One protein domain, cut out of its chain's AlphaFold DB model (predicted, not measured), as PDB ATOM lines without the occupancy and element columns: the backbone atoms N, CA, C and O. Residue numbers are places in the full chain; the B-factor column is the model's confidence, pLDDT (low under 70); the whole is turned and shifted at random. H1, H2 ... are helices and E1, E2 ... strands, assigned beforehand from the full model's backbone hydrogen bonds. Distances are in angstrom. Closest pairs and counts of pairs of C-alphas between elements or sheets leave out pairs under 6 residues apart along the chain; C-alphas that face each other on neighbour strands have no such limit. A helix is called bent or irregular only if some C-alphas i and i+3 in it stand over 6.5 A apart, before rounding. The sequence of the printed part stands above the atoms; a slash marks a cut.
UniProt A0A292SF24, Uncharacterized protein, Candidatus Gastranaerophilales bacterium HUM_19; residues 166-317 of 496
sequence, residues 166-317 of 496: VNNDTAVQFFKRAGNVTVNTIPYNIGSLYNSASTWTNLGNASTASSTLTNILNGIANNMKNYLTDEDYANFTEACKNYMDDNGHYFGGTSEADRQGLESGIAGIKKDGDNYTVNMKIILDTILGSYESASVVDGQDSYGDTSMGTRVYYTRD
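Overview. This is residues 166 to 317 of the 496 residues of an uncharacterized protein of Candidatus Gastranaerophilales bacterium HUM_19 (UniProt A0A292SF24). A small sheet, E4 E6 E5, stands at one end of a long helical hairpin, H3 and H4, and a second small sheet, E1 E8 E7, stands near the other end of the domain, with H6 crossing H4 between them. The hairpin E2 and E3 packs on H3 through E2, H5 sits beside E5, and H1 covers E1. The printed part has 152 residues with six named helices and eight named strands, in the order E1 H1 E2 E3 H2 E4 H3 H4 H5 E5 E6 H6 E7 E8; its class is mixed, helices and strands, and its sheets are antiparallel. It is compact, with a radius of gyration of the C-alphas of 15.6 A and spans of 47 by 32 by 27 A.

Along the chain. Find the first sheet in E4, residues 201 to 205, E6, 275 to 278, and E5, 269 to 272. From C-alpha 206 at (-283.506, -272.461, -187.385), H3 runs to 224, 27.6 A; H4, 230 to 250, spans 31.2 A. Both are irregular: C-alphas 207 and 210 are 7.2 A apart, 246 and 249 7.3 A. H5 is 256 to 264; H6, 280 to 294, spans 20.7 A. Look for E2 at 180 to 183, E3 at 186 to 189 and H2 at 190 to 194. E1, 167 to 170, begins at (-318.905, -282.018, -173.738), and H1 is 171 to 177; E7 is 303 to 305, and E8, 311 to 315, ends at (-316.507, -278.596, -176.646).

Arrangement. In the first sheet, see N 203 and O 276 at 2.9 A, and, in the hairpin E5 and E6, N 270 and O 277 at 2.9 A. H3 on one face makes two layers, helix over sheet, at a height of 9.1 A. H5 is at the sheet's level. H4, the hub, touches H3 at Thr 237 and Ala 221, C-alphas 5.4 A apart, a shallow tilt of 13 degrees, opposite ways. With residues 235 to 243 alone it touches H6, at a steep tilt of 52 degrees; C-alphas 236 and 291 are closest, 5.2 A. H2 touches H1, C-alphas 191 and 176 being closest, 3.8 A. In the second sheet N 169 and O 313 are 2.9 A apart, N 304 and O 312 2.8 A. Every O i to N i+4 pair is within hydrogen-bond range in H1, H2, H5 and H6; in H3 13 of 15, in H4 15 of 17.

Size, cuts and confidence. The farthest C-alphas, Gly 273 and Gly 299, are 49.3 A apart. The printed part has no cut, and no link is long. Confidence is under 70 at residues 296 to 300.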
ATOM      1  N   VAL A 166    -323.077-280.465-175.678       91.75
ATOM      2  CA  VAL A 166    -321.795-279.950-175.172       91.75
ATOM      3  C   VAL A 166    -321.090-281.008-174.324       91.75
ATOM      4  O   VAL A 166    -321.703-281.703-173.517       91.75
ATOM      5  N   ASN A 167    -319.773-281.122-174.494       92.62
ATOM      6  CA  ASN A 167    -318.905-282.018-173.738       92.62
ATOM      7  C   ASN A 167    -317.993-281.240-172.789       92.62
ATOM      8  O   ASN A 167    -317.421-280.219-173.170       92.62
ATOM      9  N   ASN A 168    -317.774-281.805-171.600       93.62
ATOM     10  CA  ASN A 168    -316.850-281.291-170.589       93.62
ATOM     11  C   ASN A 168    -315.501-282.009-170.713       93.62
ATOM     12  O   ASN A 168    -315.249-283.024-170.056       93.62
ATOM     13  N   ASP A 169    -314.634-281.498-171.577       95.19
ATOM     14  CA  ASP A 169    -313.372-282.138-171.921       95.19
ATOM     15  C   ASP A 169    -312.247-281.712-170.974       95.19
ATOM     16  O   ASP A 169    -311.979-280.530-170.809       95.19
ATOM     17  N   THR A 170    -311.494-282.653-170.398       95.06
ATOM     18  CA  THR A 170    -310.216-282.292-169.752       95.06
ATOM     19  C   THR A 170    -309.230-281.762-170.798       95.06
ATOM     20  O   THR A 170    -309.372-282.085-171.976       95.06
ATOM     21  N   ALA A 171    -308.171-281.043-170.404       94.88
ATOM     22  CA  ALA A 171    -307.149-280.559-171.350       94.88
ATOM     23  C   ALA A 171    -306.615-281.665-172.289       94.88
ATOM     24  O   ALA A 171    -306.380-281.454-173.478       94.88
ATOM     25  N   VAL A 172    -306.487-282.893-171.768       94.19
ATOM     26  CA  VAL A 172    -306.086-284.061-172.563       94.19
ATOM     27  C   VAL A 172    -307.129-284.417-173.624       94.19
ATOM     28  O   VAL A 172    -306.752-284.743-174.747       94.19
ATOM     29  N   GLN A 173    -308.421-284.399-173.289       95.56
ATOM     30  CA  GLN A 173    -309.485-284.681-174.260       95.56
ATOM     31  C   GLN A 173    -309.634-283.537-175.267       95.56
ATOM     32  O   GLN A 173    -309.658-283.799-176.468       95.56
ATOM     33  N   PHE A 174    -309.551-282.292-174.799       96.19
ATOM     34  CA  PHE A 174    -309.563-281.095-175.630       96.19
ATOM     35  C   PHE A 174    -308.515-281.175-176.749       96.19
ATOM     36  O   PHE A 174    -308.846-281.099-177.931       96.19
ATOM     37  N   PHE A 175    -307.254-281.460-176.413       96.19
ATOM     38  CA  PHE A 175    -306.193-281.588-177.417       96.19
ATOM     39  C   PHE A 175    -306.220-282.889-178.219       96.19
ATOM     40  O   PHE A 175    -305.642-282.951-179.306       96.19
ATOM     41  N   LYS A 176    -306.916-283.931-177.750       95.81
ATOM     42  CA  LYS A 176    -307.210-285.095-178.596       95.81
ATOM     43  C   LYS A 176    -308.164-284.737-179.733       95.81
ATOM     44  O   LYS A 176    -307.991-285.294-180.817       95.81
ATOM     45  N   ARG A 177    -309.100-283.800-179.537       95.25
ATOM     46  CA  ARG A 177    -310.012-283.339-180.603       95.25
ATOM     47  C   ARG A 177    -309.283-282.672-181.767       95.25
ATOM     48  O   ARG A 177    -309.691-282.842-182.911       95.25
ATOM     49  N   ALA A 178    -308.149-282.018-181.502       95.38
ATOM     50  CA  ALA A 178    -307.283-281.472-182.548       95.38
ATOM     51  C   ALA A 178    -306.685-282.556-183.470       95.38
ATOM     52  O   ALA A 178    -306.228-282.241-184.566       95.38
ATOM     53  N   GLY A 179    -306.688-283.832-183.064       95.00
ATOM     54  CA  GLY A 179    -306.321-284.956-183.920       95.00
ATOM     55  C   GLY A 179    -304.881-284.900-184.442       95.00
ATOM     56  O   GLY A 179    -303.941-284.623-183.695       95.00
ATOM     57  N   ASN A 180    -304.708-285.219-185.729       96.25
ATOM     58  CA  ASN A 180    -303.417-285.142-186.410       96.25
ATOM     59  C   ASN A 180    -303.299-283.828-187.186       96.25
ATOM     60  O   ASN A 180    -304.149-283.521-188.021       96.25
ATOM     61  N   VAL A 181    -302.190-283.120-186.997       97.00
ATOM     62  CA  VAL A 181    -301.801-281.986-187.843       97.00
ATOM     63  C   VAL A 181    -300.659-282.431-188.742       97.00
ATOM     64  O   VAL A 181    -299.663-282.943-188.246       97.00
ATOM     65  N   THR A 182    -300.790-282.283-190.061       96.06
ATOM     66  CA  THR A 182    -299.735-282.697-191.004       96.06
ATOM     67  C   THR A 182    -298.977-281.481-191.513       96.06
ATOM     68  O   THR A 182    -299.561-280.628-192.174       96.06
ATOM     69  N   VAL A 183    -297.670-281.425-191.259       94.44
ATOM     70  CA  VAL A 183    -296.778-280.378-191.780       94.44
ATOM     71  C   VAL A 183    -295.655-281.050-192.554       94.44
ATOM     72  O   VAL A 183    -295.035-281.984-192.057       94.44
ATOM     73  N   ASN A 184    -295.407-280.617-193.793       88.69
ATOM     74  CA  ASN A 184    -294.367-281.186-194.662       88.69
ATOM     75  C   ASN A 184    -294.424-282.725-194.766       88.69
ATOM     76  O   ASN A 184    -293.394-283.389-194.705       88.69
ATOM     77  N   THR A 185    -295.627-283.297-194.915       91.12
ATOM     78  CA  THR A 185    -295.914-284.755-194.946       91.12
ATOM     79  C   THR A 185    -295.719-285.514-193.626       91.12
ATOM     80  O   THR A 185    -295.983-286.714-193.576       91.12
ATOM     81  N   ILE A 186    -295.328-284.833-192.545       92.62
ATOM     82  CA  ILE A 186    -295.155-285.429-191.218       92.62
ATOM     83  C   ILE A 186    -296.433-285.210-190.392       92.62
ATOM     84  O   ILE A 186    -296.812-284.057-190.174       92.62
ATOM     85  N   PRO A 187    -297.105-286.279-189.926       95.56
ATOM     86  CA  PRO A 187    -298.251-286.161-189.034       95.56
ATOM     87  C   PRO A 187    -297.812-285.995-187.571       95.56
ATOM     88  O   PRO A 187    -297.032-286.788-187.043       95.56
ATOM     89  N   TYR A 188    -298.386-285.007-186.893       95.44
ATOM     90  CA  TYR A 188    -298.213-284.735-185.469       95.44
ATOM     91  C   TYR A 188    -299.516-285.066-184.734       95.44
ATOM     92  O   TYR A 188    -300.521-284.383-184.920       95.44
ATOM     93  N   ASN A 189    -299.515-286.122-183.912       95.62
ATOM     94  CA  ASN A 189    -300.676-286.515-183.109       95.62
ATOM     95  C   ASN A 189    -300.750-285.660-181.839       95.62
ATOM     96  O   ASN A 189    -300.037-285.912-180.866       95.62
ATOM     97  N   ILE A 190    -301.604-284.643-181.856       96.44
ATOM     98  CA  ILE A 190    -301.607-283.574-180.854       96.44
ATOM     99  C   ILE A 190    -301.995-284.097-179.473       96.44
ATOM    100  O   ILE A 190    -301.295-283.828-178.501       96.44
ATOM    101  N   GLY A 191    -303.025-284.942-179.389       94.12
ATOM    102  CA  GLY A 191    -303.435-285.556-178.124       94.12
ATOM    103  C   GLY A 191    -302.341-286.421-177.487       94.12
ATOM    104  O   GLY A 191    -302.146-286.379-176.273       94.12
ATOM    105  N   SER A 192    -301.589-287.179-178.291       94.25
ATOM    106  CA  SER A 192    -300.482-288.009-177.789       94.25
ATOM    107  C   SER A 192    -299.289-287.165-177.350       94.25
ATOM    108  O   SER A 192    -298.681-287.448-176.318       94.25
ATOM    109  N   LEU A 193    -298.965-286.122-178.118       94.81
ATOM    110  CA  LEU A 193    -297.874-285.200-177.809       94.81
ATOM    111  C   LEU A 193    -298.173-284.369-176.553       94.81
ATOM    112  O   LEU A 193    -297.284-284.190-175.727       94.81
ATOM    113  N   TYR A 194    -299.419-283.931-176.364       95.81
ATOM    114  CA  TYR A 194    -299.856-283.238-175.150       95.81
ATOM    115  C   TYR A 194    -299.815-284.145-173.910       95.81
ATOM    116  O   TYR A 194    -299.377-283.732-172.837       95.81
ATOM    117  N   ASN A 195    -300.223-285.410-174.050       93.69
ATOM    118  CA  ASN A 195    -300.270-286.361-172.936       93.69
ATOM    119  C   ASN A 195    -298.879-286.874-172.494       93.69
ATOM    120  O   ASN A 195    -298.782-287.599-171.505       93.69
ATOM    121  N   SER A 196    -297.799-286.518-173.202       91.62
ATOM    122  CA  SER A 196    -296.435-286.952-172.885       91.62
ATOM    123  C   SER A 196    -295.538-285.786-172.468       91.62
ATOM    124  O   SER A 196    -294.870-285.157-173.288       91.62
ATOM    125  N   ALA A 197    -295.455-285.540-171.158       83.06
ATOM    126  CA  ALA A 197    -294.664-284.446-170.586       83.06
ATOM    127  C   ALA A 197    -293.153-284.530-170.879       83.06
ATOM    128  O   ALA A 197    -292.459-283.518-170.829       83.06
ATOM    129  N   SER A 198    -292.627-285.720-171.176       88.19
ATOM    130  CA  SER A 198    -291.201-285.943-171.441       88.19
ATOM    131  C   SER A 198    -290.831-285.934-172.926       88.19
ATOM    132  O   SER A 198    -289.644-286.014-173.245       88.19
ATOM    133  N   THR A 199    -291.803-285.876-173.843       93.44
ATOM    134  CA  THR A 199    -291.523-285.979-175.281       93.44
ATOM    135  C   THR A 199    -291.042-284.647-175.850       93.44
ATOM    136  O   THR A 199    -291.754-283.648-175.812       93.44
ATOM    137  N   TRP A 200    -289.848-284.668-176.446       94.69
ATOM    138  CA  TRP A 200    -289.277-283.564-177.215       94.69
ATOM    139  C   TRP A 200    -289.239-283.939-178.698       94.69
ATOM    140  O   TRP A 200    -288.659-284.955-179.074       94.69
ATOM    141  N   THR A 201    -289.883-283.133-179.539       94.69
ATOM    142  CA  THR A 201    -290.056-283.396-180.973       94.69
ATOM    143  C   THR A 201    -289.106-282.525-181.777       94.69
ATOM    144  O   THR A 201    -289.158-281.305-181.659       94.69
ATOM    145  N   ASN A 202    -288.246-283.129-182.595       94.38
ATOM    146  CA  ASN A 202    -287.320-282.401-183.464       94.38
ATOM    147  C   ASN A 202    -288.077-281.739-184.631       94.38
ATOM    148  O   ASN A 202    -288.816-282.414-185.346       94.38
ATOM    149  N   LEU A 203    -287.887-280.428-184.806       94.69
ATOM    150  CA  LEU A 203    -288.499-279.618-185.866       94.69
ATOM    151  C   LEU A 203    -287.497-279.153-186.939       94.69
ATOM    152  O   LEU A 203    -287.860-278.389-187.828       94.69
ATOM    153  N   GLY A 204    -286.246-279.609-186.871       91.38
ATOM    154  CA  GLY A 204    -285.171-279.224-187.781       91.38
ATOM    155  C   GLY A 204    -284.407-277.984-187.323       91.38
ATOM    156  O   GLY A 204    -284.415-277.612-186.153       91.38
ATOM    157  N   ASN A 205    -283.699-277.354-188.254       92.50
ATOM    158  CA  ASN A 205    -282.830-276.209-187.977       92.50
ATOM    159  C   ASN A 205    -283.606-274.881-187.888       92.50
ATOM    160  O   ASN A 205    -284.799-274.812-188.185       92.50
ATOM    161  N   ALA A 206    -282.910-273.796-187.531       87.62
ATOM    162  CA  ALA A 206    -283.506-272.461-187.385       87.62
ATOM    163  C   ALA A 206    -284.317-271.998-188.616       87.62
ATOM    164  O   ALA A 206    -285.328-271.322-188.460       87.62
ATOM    165  N   SER A 207    -283.909-272.384-189.833       86.94
ATOM    166  CA  SER A 207    -284.576-271.984-191.080       86.94
ATOM    167  C   SER A 207    -285.948-272.635-191.289       86.94
ATOM    168  O   SER A 207    -286.708-272.178-192.138       86.94
ATOM    169  N   THR A 208    -286.258-273.709-190.558       89.88
ATOM    170  CA  THR A 208    -287.470-274.523-190.761       89.88
ATOM    171  C   THR A 208    -288.293-274.718-189.490       89.88
ATOM    172  O   THR A 208    -289.513-274.837-189.577       89.88
ATOM    173  N   ALA A 209    -287.672-274.704-188.310       94.25
ATOM    174  CA  ALA A 209    -288.342-275.025-187.053       94.25
ATOM    175  C   ALA A 209    -289.436-274.016-186.663       94.25
ATOM    176  O   ALA A 209    -290.524-274.435-186.274       94.25
ATOM    177  N   SER A 210    -289.180-272.711-186.831       95.06
ATOM    178  CA  SER A 210    -290.153-271.653-186.510       95.06
ATOM    179  C   SER A 210    -291.423-271.780-187.357       95.06
ATOM    180  O   SER A 210    -292.520-271.935-186.824       95.06
ATOM    181  N   SER A 211    -291.272-271.848-188.685       95.00
ATOM    182  CA  SER A 211    -292.405-272.005-189.603       95.00
ATOM    183  C   SER A 211    -293.112-273.352-189.440       95.00
ATOM    184  O   SER A 211    -294.331-273.425-189.584       95.00
ATOM    185  N   THR A 212    -292.381-274.417-189.094       96.50
ATOM    186  CA  THR A 212    -292.977-275.723-188.780       96.50
ATOM    187  C   THR A 212    -293.858-275.638-187.536       96.50
ATOM    188  O   THR A 212    -294.997-276.096-187.590       96.50
ATOM    189  N   LEU A 213    -293.391-275.011-186.449       97.31
ATOM    190  CA  LEU A 213    -294.187-274.845-185.231       97.31
ATOM    191  C   LEU A 213    -295.417-273.960-185.467       97.31
ATOM    192  O   LEU A 213    -296.516-274.357-185.090       97.31
ATOM    193  N   THR A 214    -295.269-272.827-186.164       97.44
ATOM    194  CA  THR A 214    -296.407-271.977-186.557       97.44
ATOM    195  C   THR A 214    -297.458-272.772-187.331       97.44
ATOM    196  O   THR A 214    -298.646-272.687-187.032       97.44
ATOM    197  N   ASN A 215    -297.039-273.597-188.294       97.69
ATOM    198  CA  ASN A 215    -297.959-274.428-189.069       97.69
ATOM    199  C   ASN A 215    -298.624-275.526-188.226       97.69
ATOM    200  O   ASN A 215    -299.792-275.835-188.460       97.69
ATOM    201  N   ILE A 216    -297.916-276.092-187.241       97.94
ATOM    202  CA  ILE A 216    -298.511-277.030-186.282       97.94
ATOM    203  C   ILE A 216    -299.610-276.319-185.487       97.94
ATOM    204  O   ILE A 216    -300.741-276.795-185.480       97.94
ATOM    205  N   LEU A 217    -299.315-275.171-184.871       98.38
ATOM    206  CA  LEU A 217    -300.272-274.434-184.037       98.38
ATOM    207  C   LEU A 217    -301.488-273.942-184.836       98.38
ATOM    208  O   LEU A 217    -302.622-274.145-184.408       98.38
ATOM    209  N   ASN A 218    -301.273-273.409-186.041       97.94
ATOM    210  CA  ASN A 218    -302.362-273.049-186.952       97.94
ATOM    211  C   ASN A 218    -303.214-274.270-187.324       97.94
ATOM    212  O   ASN A 218    -304.437-274.182-187.390       97.94
ATOM    213  N   GLY A 219    -302.587-275.427-187.556       97.94
ATOM    214  CA  GLY A 219    -303.300-276.675-187.813       97.94
ATOM    215  C   GLY A 219    -304.129-277.149-186.617       97.94
ATOM    216  O   GLY A 219    -305.250-277.615-186.813       97.94
ATOM    217  N   ILE A 220    -303.623-276.983-185.388       97.94
ATOM    218  CA  ILE A 220    -304.375-277.269-184.157       97.94
ATOM    219  C   ILE A 220    -305.611-276.374-184.100       97.94
ATOM    220  O   ILE A 220    -306.719-276.896-184.006       97.94
ATOM    221  N   ALA A 221    -305.439-275.054-184.210       97.44
ATOM    222  CA  ALA A 221    -306.546-274.101-184.180       97.44
ATOM    223  C   ALA A 221    -307.598-274.421-185.254       97.44
ATOM    224  O   ALA A 221    -308.780-274.566-184.939       97.44
ATOM    225  N   ASN A 222    -307.166-274.650-186.497       97.00
ATOM    226  CA  ASN A 222    -308.050-275.021-187.605       97.00
ATOM    227  C   ASN A 222    -308.866-276.287-187.314       97.00
ATOM    228  O   ASN A 222    -310.068-276.311-187.576       97.00
ATOM    229  N   ASN A 223    -308.244-277.328-186.752       96.38
ATOM    230  CA  ASN A 223    -308.960-278.547-186.378       96.38
ATOM    231  C   ASN A 223    -309.942-278.291-185.219       96.38
ATOM    232  O   ASN A 223    -311.046-278.838-185.220       96.38
ATOM    233  N   MET A 224    -309.576-277.424-184.268       96.25
ATOM    234  CA  MET A 224    -310.415-277.049-183.125       96.25
ATOM    235  C   MET A 224    -311.643-276.206-183.498       96.25
ATOM    236  O   MET A 224    -312.615-276.210-182.747       96.25
ATOM    237  N   LYS A 225    -311.684-275.572-184.678       95.75
ATOM    238  CA  LYS A 225    -312.863-274.834-185.186       95.75
ATOM    239  C   LYS A 225    -314.165-275.650-185.158       95.75
ATOM    240  O   LYS A 225    -315.250-275.110-184.939       95.75
ATOM    241  N   ASN A 226    -314.054-276.960-185.374       94.75
ATOM    242  CA  ASN A 226    -315.194-277.877-185.366       94.75
ATOM    243  C   ASN A 226    -315.668-278.255-183.957       94.75
ATOM    244  O   ASN A 226    -316.643-278.986-183.844       94.75
ATOM    245  N   TYR A 227    -314.976-277.790-182.914       95.81
ATOM    246  CA  TYR A 227    -315.229-278.144-181.518       95.81
ATOM    247  C   TYR A 227    -315.526-276.940-180.616       95.81
ATOM    248  O   TYR A 227    -315.975-277.108-179.483       95.81
ATOM    249  N   LEU A 228    -315.305-275.728-181.117       93.69
ATOM    250  CA  LEU A 228    -315.424-274.471-180.385       93.69
ATOM    251  C   LEU A 228    -316.561-273.612-180.957       93.69
ATOM    252  O   LEU A 228    -316.946-273.798-182.112       93.69
ATOM    253  N   THR A 229    -317.108-272.668-180.186       91.31
ATOM    254  CA  THR A 229    -317.900-271.564-180.759       91.31
ATOM    255  C   THR A 229    -316.997-270.696-181.626       91.31
ATOM    256  O   THR A 229    -315.772-270.825-181.602       91.31
ATOM    257  N   ASP A 230    -317.594-269.816-182.422       91.06
ATOM    258  CA  ASP A 230    -316.826-268.921-183.287       91.06
ATOM    259  C   ASP A 230    -315.956-267.952-182.468       91.06
ATOM    260  O   ASP A 230    -314.808-267.703-182.835       91.06
ATOM    261  N   GLU A 231    -316.459-267.496-181.318       91.06
ATOM    262  CA  GLU A 231    -315.710-266.686-180.352       91.06
ATOM    263  C   GLU A 231    -314.574-267.478-179.690       91.06
ATOM    264  O   GLU A 231    -313.419-267.054-179.734       91.06
ATOM    265  N   ASP A 232    -314.851-268.685-179.184       92.06
ATOM    266  CA  ASP A 232    -313.825-269.551-178.591       92.06
ATOM    267  C   ASP A 232    -312.720-269.915-179.583       92.06
ATOM    268  O   ASP A 232    -311.536-269.947-179.242       92.06
ATOM    269  N   TYR A 233    -313.092-270.185-180.834       94.69
ATOM    270  CA  TYR A 233    -312.146-270.447-181.908       94.69
ATOM    271  C   TYR A 233    -311.252-269.231-182.178       94.69
ATOM    272  O   TYR A 233    -310.041-269.400-182.351       94.69
ATOM    273  N   ALA A 234    -311.814-268.020-182.193       94.75
ATOM    274  CA  ALA A 234    -311.043-266.792-182.360       94.75
ATOM    275  C   ALA A 234    -310.062-266.589-181.193       94.75
ATOM    276  O   ALA A 234    -308.866-266.406-181.433       94.75
ATOM    277  N   ASN A 235    -310.534-266.732-179.952       93.75
ATOM    278  CA  ASN A 235    -309.712-266.611-178.746       93.75
ATOM    279  C   ASN A 235    -308.579-267.646-178.715       93.75
ATOM    280  O   ASN A 235    -307.423-267.310-178.452       93.75
ATOM    281  N   PHE A 236    -308.878-268.907-179.035       95.94
ATOM    282  CA  PHE A 236    -307.878-269.974-179.080       95.94
ATOM    283  C   PHE A 236    -306.850-269.765-180.204       95.94
ATOM    284  O   PHE A 236    -305.655-270.019-180.023       95.94
ATOM    285  N   THR A 237    -307.294-269.274-181.364       97.25
ATOM    286  CA  THR A 237    -306.406-268.932-182.487       97.25
ATOM    287  C   THR A 237    -305.460-267.794-182.112       97.25
ATOM    288  O   THR A 237    -304.259-267.887-182.374       97.25
ATOM    289  N   GLU A 238    -305.967-266.752-181.452       96.62
ATOM    290  CA  GLU A 238    -305.134-265.641-180.990       96.62
ATOM    291  C   GLU A 238    -304.149-266.097-179.906       96.62
ATOM    292  O   GLU A 238    -302.979-265.735-179.962       96.62
ATOM    293  N   ALA A 239    -304.551-266.986-178.991       96.81
ATOM    294  CA  ALA A 239    -303.639-267.584-178.010       96.81
ATOM    295  C   ALA A 239    -302.485-268.367-178.675       96.81
ATOM    296  O   ALA A 239    -301.330-268.254-178.259       96.81
ATOM    297  N   CYS A 240    -302.768-269.119-179.745       97.88
ATOM    298  CA  CYS A 240    -301.736-269.800-180.535       97.88
ATOM    299  C   CYS A 240    -300.757-268.813-181.190       97.88
ATOM    300  O   CYS A 240    -299.551-269.072-181.240       97.88
ATOM    301  N   LYS A 241    -301.273-267.692-181.699       97.56
ATOM    302  CA  LYS A 241    -300.478-266.640-182.333       97.56
ATOM    303  C   LYS A 241    -299.617-265.892-181.316       97.56
ATOM    304  O   LYS A 241    -298.411-265.799-181.523       97.56
ATOM    305  N   ASN A 242    -300.199-265.468-180.196       97.00
ATOM    306  CA  ASN A 242    -299.493-264.787-179.111       97.00
ATOM    307  C   ASN A 242    -298.327-265.627-178.591       97.00
ATOM    308  O   ASN A 242    -297.231-265.110-178.408       97.00
ATOM    309  N   TYR A 243    -298.511-266.946-178.454       98.06
ATOM    310  CA  TYR A 243    -297.408-267.831-178.090       98.06
ATOM    311  C   TYR A 243    -296.224-267.718-179.071       98.06
ATOM    312  O   TYR A 243    -295.072-267.654-178.634       98.06
ATOM    313  N   MET A 244    -296.482-267.685-180.384       97.06
ATOM    314  CA  MET A 244    -295.427-267.525-181.391       97.06
ATOM    315  C   MET A 244    -294.827-266.120-181.404       97.06
ATOM    316  O   MET A 244    -293.620-266.005-181.599       97.06
ATOM    317  N   ASP A 245    -295.627-265.080-181.190       96.56
ATOM    318  CA  ASP A 245    -295.137-263.702-181.107       96.56
ATOM    319  C   ASP A 245    -294.197-263.535-179.898       96.56
ATOM    320  O   ASP A 245    -293.103-262.978-180.025       96.56
ATOM    321  N   ASP A 246    -294.557-264.135-178.762       95.50
ATOM    322  CA  ASP A 246    -293.777-264.078-177.529       95.50
ATOM    323  C   ASP A 246    -292.530-264.965-177.571       95.50
ATOM    324  O   ASP A 246    -291.496-264.578-177.035       95.50
ATOM    325  N   ASN A 247    -292.578-266.145-178.205       95.56
ATOM    326  CA  ASN A 247    -291.518-267.164-178.103       95.56
ATOM    327  C   ASN A 247    -290.782-267.442-179.424       95.56
ATOM    328  O   ASN A 247    -289.771-268.146-179.450       95.56
ATOM    329  N   GLY A 248    -291.234-266.879-180.545       92.50
ATOM    330  CA  GLY A 248    -290.641-267.108-181.865       92.50
ATOM    331  C   GLY A 248    -289.193-266.626-181.975       92.50
ATOM    332  O   GLY A 248    -288.414-267.182-182.752       92.50
ATOM    333  N   HIS A 249    -288.806-265.651-181.149       92.94
ATOM    334  CA  HIS A 249    -287.452-265.098-181.088       92.94
ATOM    335  C   HIS A 249    -286.378-266.138-180.708       92.94
ATOM    336  O   HIS A 249    -285.217-265.980-181.085       92.94
ATOM    337  N   TYR A 250    -286.745-267.240-180.039       94.81
ATOM    338  CA  TYR A 250    -285.810-268.323-179.711       94.81
ATOM    339  C   TYR A 250    -285.255-269.042-180.955       94.81
ATOM    340  O   TYR A 250    -284.137-269.574-180.933       94.81
ATOM    341  N   PHE A 251    -285.989-269.051-182.070       93.38
ATOM    342  CA  PHE A 251    -285.527-269.649-183.323       93.38
ATOM    343  C   PHE A 251    -284.557-268.703-184.042       93.38
ATOM    344  O   PHE A 251    -284.958-267.771-184.731       93.38
ATOM    345  N   GLY A 252    -283.254-268.954-183.898       87.38
ATOM    346  CA  GLY A 252    -282.197-268.085-184.433       87.38
ATOM    347  C   GLY A 252    -281.771-266.945-183.499       87.38
ATOM    348  O   GLY A 252    -280.844-266.211-183.843       87.38
ATOM    349  N   GLY A 253    -282.383-266.834-182.314       88.38
ATOM    350  CA  GLY A 253    -281.961-265.928-181.248       88.38
ATOM    351  C   GLY A 253    -280.521-266.187-180.796       88.38
ATOM    352  O   GLY A 253    -280.042-267.325-180.772       88.38
ATOM    353  N   THR A 254    -279.799-265.116-180.470       88.38
ATOM    354  CA  THR A 254    -278.381-265.177-180.065       88.38
ATOM    355  C   THR A 254    -278.094-264.461-178.751       88.38
ATOM    356  O   THR A 254    -276.942-264.500-178.294       88.38
ATOM    357  N   SER A 255    -279.114-263.841-178.141       94.25
ATOM    358  CA  SER A 255    -278.984-263.136-176.871       94.25
ATOM    359  C   SER A 255    -278.656-264.118-175.743       94.25
ATOM    360  O   SER A 255    -278.908-265.320-175.841       94.25
ATOM    361  N   GLU A 256    -278.065-263.616-174.662       93.25
ATOM    362  CA  GLU A 256    -277.782-264.449-173.490       93.25
ATOM    363  C   GLU A 256    -279.078-264.984-172.852       93.25
ATOM    364  O   GLU A 256    -279.132-266.139-172.438       93.25
ATOM    365  N   ALA A 257    -280.150-264.184-172.870       92.12
ATOM    366  CA  ALA A 257    -281.473-264.609-172.424       92.12
ATOM    367  C   ALA A 257    -282.052-265.725-173.316       92.12
ATOM    368  O   ALA A 257    -282.611-266.688-172.794       92.12
ATOM    369  N   ASP A 258    -281.854-265.650-174.640       93.12
ATOM    370  CA  ASP A 258    -282.322-266.679-175.580       93.12
ATOM    371  C   ASP A 258    -281.634-268.018-175.298       93.12
ATOM    372  O   ASP A 258    -282.277-269.066-175.285       93.12
ATOM    373  N   ARG A 259    -280.319-267.985-175.038       91.06
ATOM    374  CA  ARG A 259    -279.530-269.184-174.718       91.06
ATOM    375  C   ARG A 259    -279.993-269.818-173.414       91.06
ATOM    376  O   ARG A 259    -280.265-271.013-173.401       91.06
ATOM    377  N   GLN A 260    -280.158-269.026-172.357       92.81
ATOM    378  CA  GLN A 260    -280.646-269.518-171.063       92.81
ATOM    379  C   GLN A 260    -282.081-270.068-171.162       92.81
ATOM    380  O   GLN A 260    -282.405-271.107-170.577       92.81
ATOM    381  N   GLY A 261    -282.944-269.420-171.951       91.12
ATOM    382  CA  GLY A 261    -284.296-269.899-172.249       91.12
ATOM    383  C   GLY A 261    -284.300-271.236-172.996       91.12
ATOM    384  O   GLY A 261    -285.014-272.157-172.604       91.12
ATOM    385  N   LEU A 262    -283.443-271.380-174.010       93.25
ATOM    386  CA  LEU A 262    -283.275-272.620-174.777       93.25
ATOM    387  C   LEU A 262    -282.616-273.749-173.973       93.25
ATOM    388  O   LEU A 262    -282.915-274.912-174.222       93.25
ATOM    389  N   GLU A 263    -281.726-273.446-173.029       90.62
ATOM    390  CA  GLU A 263    -281.118-274.446-172.139       90.62
ATOM    391  C   GLU A 263    -282.126-274.960-171.106       90.62
ATOM    392  O   GLU A 263    -282.267-276.171-170.904       90.62
ATOM    393  N   SER A 264    -282.875-274.044-170.483       90.31
ATOM    394  CA  SER A 264    -283.931-274.394-169.527       90.31
ATOM    395  C   SER A 264    -285.117-275.091-170.199       90.31
ATOM    396  O   SER A 264    -285.737-275.976-169.606       90.31
ATOM    397  N   GLY A 265    -285.414-274.740-171.453       90.44
ATOM    398  CA  GLY A 265    -286.583-275.217-172.181       90.44
ATOM    399  C   GLY A 265    -287.902-274.694-171.616       90.44
ATOM    400  O   GLY A 265    -288.931-275.336-171.826       90.44
ATOM    401  N   ILE A 266    -287.879-273.572-170.886       89.56
ATOM    402  CA  ILE A 266    -289.032-273.033-170.148       89.56
ATOM    403  C   ILE A 266    -290.216-272.682-171.058       89.56
ATOM    404  O   ILE A 266    -291.361-272.919-170.693       89.56
ATOM    405  N   ALA A 267    -289.939-272.219-172.279       93.12
ATOM    406  CA  ALA A 267    -290.947-271.955-173.305       93.12
ATOM    407  C   ALA A 267    -291.429-273.229-174.025       93.12
ATOM    408  O   ALA A 267    -292.223-273.152-174.957       93.12
ATOM    409  N   GLY A 268    -290.920-274.408-173.656       95.94
ATOM    410  CA  GLY A 268    -291.143-275.652-174.390       95.94
ATOM    411  C   GLY A 268    -290.292-275.780-175.655       95.94
ATOM    412  O   GLY A 268    -290.595-276.626-176.489       95.94
ATOM    413  N   ILE A 269    -289.229-274.983-175.807       96.25
ATOM    414  CA  ILE A 269    -288.311-274.997-176.960       96.25
ATOM    415  C   ILE A 269    -286.882-275.220-176.458       96.25
ATOM    416  O   ILE A 269    -286.432-274.532-175.546       96.25
ATOM    417  N   LYS A 270    -286.156-276.161-177.066       95.19
ATOM    418  CA  LYS A 270    -284.740-276.437-176.791       95.19
ATOM    419  C   LYS A 270    -283.931-276.470-178.070       95.19
ATOM    420  O   LYS A 270    -284.437-276.839-179.130       95.19
ATOM    421  N   LYS A 271    -282.643-276.160-177.947       92.62
ATOM    422  CA  LYS A 271    -281.666-276.359-179.018       92.62
ATOM    423  C   LYS A 271    -280.868-277.639-178.761       92.62
ATOM    424  O   LYS A 271    -280.330-277.816-177.674       92.62
ATOM    425  N   ASP A 272    -280.803-278.514-179.760       88.50
ATOM    426  CA  ASP A 272    -280.048-279.770-179.749       88.50
ATOM    427  C   ASP A 272    -279.119-279.808-180.972       88.50
ATOM    428  O   ASP A 272    -279.539-280.066-182.106       88.50
ATOM    429  N   GLY A 273    -277.855-279.436-180.758       88.12
ATOM    430  CA  GLY A 273    -276.910-279.160-181.840       88.12
ATOM    431  C   GLY A 273    -277.402-278.028-182.751       88.12
ATOM    432  O   GLY A 273    -277.686-276.922-182.287       88.12
ATOM    433  N   ASP A 274    -277.512-278.311-184.050       89.19
ATOM    434  CA  ASP A 274    -278.036-277.372-185.056       89.19
ATOM    435  C   ASP A 274    -279.572-277.383-185.164       89.19
ATOM    436  O   ASP A 274    -280.151-276.543-185.858       89.19
ATOM    437  N   ASN A 275    -280.238-278.322-184.483       93.69
ATOM    438  CA  ASN A 275    -281.682-278.505-184.542       93.69
ATOM    439  C   ASN A 275    -282.394-277.907-183.327       93.69
ATOM    440  O   ASN A 275    -281.811-277.682-182.267       93.69
ATOM    441  N   TYR A 276    -283.694-277.698-183.483       95.94
ATOM    442  CA  TYR A 276    -284.609-277.291-182.434       95.94
ATOM    443  C   TYR A 276    -285.568-278.431-182.122       95.94
ATOM    444  O   TYR A 276    -286.088-279.099-183.020       95.94
ATOM    445  N   THR A 277    -285.813-278.645-180.836       95.69
ATOM    446  CA  THR A 277    -286.798-279.604-180.340       95.69
ATOM    447  C   THR A 277    -287.857-278.882-179.520       95.69
ATOM    448  O   THR A 277    -287.556-277.895-178.848       95.69
ATOM    449  N   VAL A 278    -289.099-279.363-179.568       96.50
ATOM    450  CA  VAL A 278    -290.224-278.763-178.840       96.50
ATOM    451  C   VAL A 278    -290.951-279.760-177.952       96.50
ATOM    452  O   VAL A 278    -291.090-280.933-178.302       96.50
ATOM    453  N   ASN A 279    -291.457-279.283-176.821       97.06
ATOM    454  CA  ASN A 279    -292.316-280.031-175.917       97.06
ATOM    455  C   ASN A 279    -293.748-279.503-176.021       97.06
ATOM    456  O   ASN A 279    -294.087-278.471-175.445       97.06
ATOM    457  N   MET A 280    -294.597-280.228-176.751       96.06
ATOM    458  CA  MET A 280    -295.966-279.784-177.020       96.06
ATOM    459  C   MET A 280    -296.813-279.643-175.759       96.06
ATOM    460  O   MET A 280    -297.706-278.807-175.754       96.06
ATOM    461  N   LYS A 281    -296.547-280.399-174.686       96.12
ATOM    462  CA  LYS A 281    -297.285-280.219-173.434       96.12
ATOM    463  C   LYS A 281    -297.070-278.815-172.865       96.12
ATOM    464  O   LYS A 281    -298.043-278.132-172.584       96.12
ATOM    465  N   ILE A 282    -295.813-278.386-172.741       96.38
ATOM    466  CA  ILE A 282    -295.468-277.068-172.183       96.38
ATOM    467  C   ILE A 282    -296.050-275.946-173.050       96.38
ATOM    468  O   ILE A 282    -296.646-275.006-172.535       96.38
ATOM    469  N   ILE A 283    -295.906-276.067-174.372       97.69
ATOM    470  CA  ILE A 283    -296.415-275.076-175.329       97.69
ATOM    471  C   ILE A 283    -297.935-274.937-175.217       97.69
ATOM    472  O   ILE A 283    -298.460-273.833-175.096       97.69
ATOM    473  N   LEU A 284    -298.643-276.065-175.233       97.38
ATOM    474  CA  LEU A 284    -300.099-276.085-175.223       97.38
ATOM    475  C   LEU A 284    -300.694-275.737-173.853       97.38
ATOM    476  O   LEU A 284    -301.770-275.150-173.821       97.38
ATOM    477  N   ASP A 285    -300.005-276.022-172.743       96.12
ATOM    478  CA  ASP A 285    -300.397-275.532-171.413       96.12
ATOM    479  C   ASP A 285    -300.324-273.992-171.353       96.12
ATOM    480  O   ASP A 285    -301.251-273.352-170.861       96.12
ATOM    481  N   THR A 286    -299.268-273.382-171.912       96.69
ATOM    482  CA  THR A 286    -299.150-271.913-172.017       96.69
ATOM    483  C   THR A 286    -300.271-271.320-172.875       96.69
ATOM    484  O   THR A 286    -300.887-270.325-172.492       96.69
ATOM    485  N   ILE A 287    -300.580-271.954-174.012       97.31
ATOM    486  CA  ILE A 287    -301.682-271.536-174.889       97.31
ATOM    487  C   ILE A 287    -303.031-271.670-174.176       97.31
ATOM    488  O   ILE A 287    -303.831-270.743-174.261       97.31
ATOM    489  N   LEU A 288    -303.285-272.766-173.447       94.62
ATOM    490  CA  LEU A 288    -304.512-272.911-172.659       94.62
ATOM    491  C   LEU A 288    -304.644-271.807-171.614       94.62
ATOM    492  O   LEU A 288    -305.714-271.227-171.512       94.62
ATOM    493  N   GLY A 289    -303.575-271.458-170.896       93.50
ATOM    494  CA  GLY A 289    -303.622-270.356-169.929       93.50
ATOM    495  C   GLY A 289    -303.978-269.009-170.573       93.50
ATOM    496  O   GLY A 289    -304.777-268.243-170.027       93.50
ATOM    497  N   SER A 290    -303.438-268.728-171.764       93.12
ATOM    498  CA  SER A 290    -303.806-267.530-172.532       93.12
ATOM    499  C   SER A 290    -305.244-267.593-173.051       93.12
ATOM    500  O   SER A 290    -305.940-266.583-173.015       93.12
ATOM    501  N   TYR A 291    -305.689-268.756-173.531       93.06
ATOM    502  CA  TYR A 291    -307.055-268.976-173.999       93.06
ATOM    503  C   TYR A 291    -308.065-268.791-172.861       93.06
ATOM    504  O   TYR A 291    -309.031-268.055-173.024       93.06
ATOM    505  N   GLU A 292    -307.807-269.368-171.686       90.94
ATOM    506  CA  GLU A 292    -308.635-269.188-170.491       90.94
ATOM    507  C   GLU A 292    -308.743-267.717-170.098       90.94
ATOM    508  O   GLU A 292    -309.837-267.243-169.821       90.94
ATOM    509  N   SER A 293    -307.627-266.984-170.125       88.00
ATOM    510  CA  SER A 293    -307.609-265.557-169.781       88.00
ATOM    511  C   SER A 293    -308.408-264.701-170.769       88.00
ATOM    512  O   SER A 293    -308.972-263.686-170.374       88.00
ATOM    513  N   ALA A 294    -308.456-265.102-172.042       84.88
ATOM    514  CA  ALA A 294    -309.217-264.418-173.086       84.88
ATOM    515  C   ALA A 294    -310.708-264.793-173.097       84.88
ATOM    516  O   ALA A 294    -311.520-264.034-173.613       84.88
ATOM    517  N   SER A 295    -311.064-265.947-172.529       74.81
ATOM    518  CA  SER A 295    -312.414-266.520-172.606       74.81
ATOM    519  C   SER A 295    -313.293-266.215-171.389       74.81
ATOM    520  O   SER A 295    -314.344-266.819-171.219       74.81
ATOM    521  N   VAL A 296    -312.865-265.302-170.511       66.06
ATOM    522  CA  VAL A 296    -313.690-264.820-169.394       66.06
ATOM    523  C   VAL A 296    -314.507-263.625-169.879       66.06
ATOM    524  O   VAL A 296    -314.025-262.491-169.871       66.06
ATOM    525  N   VAL A 297    -315.744-263.882-170.303       59.41
ATOM    526  CA  VAL A 297    -316.737-262.858-170.662       59.41
ATOM    527  C   VAL A 297    -318.009-263.113-169.846       59.41
ATOM    528  O   VAL A 297    -318.362-264.264-169.593       59.41
ATOM    529  N   ASP A 298    -318.695-262.054-169.404       54.50
ATOM    530  CA  ASP A 298    -319.945-262.181-168.641       54.50
ATOM    531  C   ASP A 298    -320.980-263.012-169.425       54.50
ATOM    532  O   ASP A 298    -321.445-262.604-170.490       54.50
ATOM    533  N   GLY A 299    -321.364-264.169-168.877       54.22
ATOM    534  CA  GLY A 299    -322.464-264.993-169.387       54.22
ATOM    535  C   GLY A 299    -322.093-266.103-170.378       54.22
ATOM    536  O   GLY A 299    -322.996-266.816-170.816       54.22
ATOM    537  N   GLN A 300    -320.811-266.302-170.702       62.41
ATOM    538  CA  GLN A 300    -320.348-267.462-171.473       62.41
ATOM    539  C   GLN A 300    -319.093-268.061-170.843       62.41
ATOM    540  O   GLN A 300    -317.991-267.544-170.995       62.41
ATOM    541  N   ASP A 301    -319.260-269.182-170.146       70.50
ATOM    542  CA  ASP A 301    -318.123-269.952-169.666       70.50
ATOM    543  C   ASP A 301    -317.604-270.813-170.825       70.50
ATOM    544  O   ASP A 301    -318.356-271.610-171.381       70.50
ATOM    545  N   SER A 302    -316.328-270.682-171.187       83.62
ATOM    546  CA  SER A 302    -315.646-271.565-172.158       83.62
ATOM    547  C   SER A 302    -314.958-272.763-171.496       83.62
ATOM    548  O   SER A 302    -314.518-273.720-172.143       83.62
ATOM    549  N   TYR A 303    -314.865-272.713-170.171       89.62
ATOM    550  CA  TYR A 303    -314.307-273.741-169.313       89.62
ATOM    551  C   TYR A 303    -314.979-273.684-167.940       89.62
ATOM    552  O   TYR A 303    -315.598-272.694-167.568       89.62
ATOM    553  N   GLY A 304    -314.826-274.744-167.161       89.88
ATOM    554  CA  GLY A 304    -315.304-274.808-165.790       89.88
ATOM    555  C   GLY A 304    -314.480-275.780-164.965       89.88
ATOM    556  O   GLY A 304    -313.534-276.401-165.452       89.88
ATOM    557  N   ASP A 305    -314.860-275.940-163.705       91.00
ATOM    558  CA  ASP A 305    -314.258-276.919-162.813       91.00
ATOM    559  C   ASP A 305    -315.313-277.954-162.410       91.00
ATOM    560  O   ASP A 305    -316.443-277.636-162.039       91.00
ATOM    561  N   THR A 306    -314.950-279.232-162.494       89.12
ATOM    562  CA  THR A 306    -315.785-280.316-161.954       89.12
ATOM    563  C   THR A 306    -315.925-280.184-160.434       89.12
ATOM    564  O   THR A 306    -315.123-279.522-159.777       89.12
ATOM    565  N   SER A 307    -316.870-280.909-159.828       87.62
ATOM    566  CA  SER A 307    -317.031-280.956-158.362       87.62
ATOM    567  C   SER A 307    -315.775-281.413-157.602       87.62
ATOM    568  O   SER A 307    -315.651-281.165-156.406       87.62
ATOM    569  N   MET A 308    -314.834-282.066-158.291       89.06
ATOM    570  CA  MET A 308    -313.540-282.494-157.756       89.06
ATOM    571  C   MET A 308    -312.405-281.484-158.020       89.06
ATOM    572  O   MET A 308    -311.244-281.802-157.770       89.06
ATOM    573  N   GLY A 309    -312.710-280.294-158.549       89.62
ATOM    574  CA  GLY A 309    -311.739-279.238-158.855       89.62
ATOM    575  C   GLY A 309    -310.886-279.495-160.102       89.62
ATOM    576  O   GLY A 309    -309.825-278.899-160.250       89.62
ATOM    577  N   THR A 310    -311.296-280.417-160.980       91.62
ATOM    578  CA  THR A 310    -310.600-280.648-162.260       91.62
ATOM    579  C   THR A 310    -311.125-279.702-163.329       91.62
ATOM    580  O   THR A 310    -312.325-279.740-163.609       91.62
ATOM    581  N   ARG A 311    -310.211-278.955-163.955       92.62
ATOM    582  CA  ARG A 311    -310.469-278.064-165.091       92.62
ATOM    583  C   ARG A 311    -310.972-278.831-166.314       92.62
ATOM    584  O   ARG A 311    -310.354-279.814-166.739       92.62
ATOM    585  N   VAL A 312    -312.080-278.364-166.882       94.38
ATOM    586  CA  VAL A 312    -312.706-278.874-168.107       94.38
ATOM    587  C   VAL A 312    -313.018-277.732-169.066       94.38
ATOM    588  O   VAL A 312    -313.306-276.627-168.631       94.38
ATOM    589  N   TYR A 313    -312.984-278.014-170.360       94.06
ATOM    590  CA  TYR A 313    -313.238-277.082-171.452       94.06
ATOM    591  C   TYR A 313    -314.478-277.537-172.208       94.06
ATOM    592  O   TYR A 313    -314.629-278.730-172.498       94.06
ATOM    593  N   TYR A 314    -315.359-276.601-172.541       93.19
ATOM    594  CA  TYR A 314    -316.606-276.937-173.210       93.19
ATOM    595  C   TYR A 314    -316.397-277.077-174.715       93.19
ATOM    596  O   TYR A 314    -315.941-276.165-175.411       93.19
ATOM    597  N   THR A 315    -316.724-278.256-175.236       94.12
ATOM    598  CA  THR A 315    -316.507-278.596-176.646       94.12
ATOM    599  C   THR A 315    -317.759-279.188-177.278       94.12
ATOM    600  O   THR A 315    -318.470-279.980-176.664       94.12
ATOM    601  N   ARG A 316    -318.015-278.838-178.536       93.50
ATOM    602  CA  ARG A 316    -319.198-279.252-179.296       93.50
ATOM    603  C   ARG A 316    -318.774-279.893-180.605       93.50
ATOM    604  O   ARG A 316    -318.229-279.215-181.458       93.50
ATOM    605  N   ASP A 317    -318.943-281.200-180.766       94.25
ATOM    606  CA  ASP A 317    -318.513-281.876-181.994       94.25
ATOM    607  C   ASP A 317    -319.470-281.565-183.150       94.25
ATOM    608  O   ASP A 317    -320.436-282.296-183.375       94.25
TER     609      ASP A 317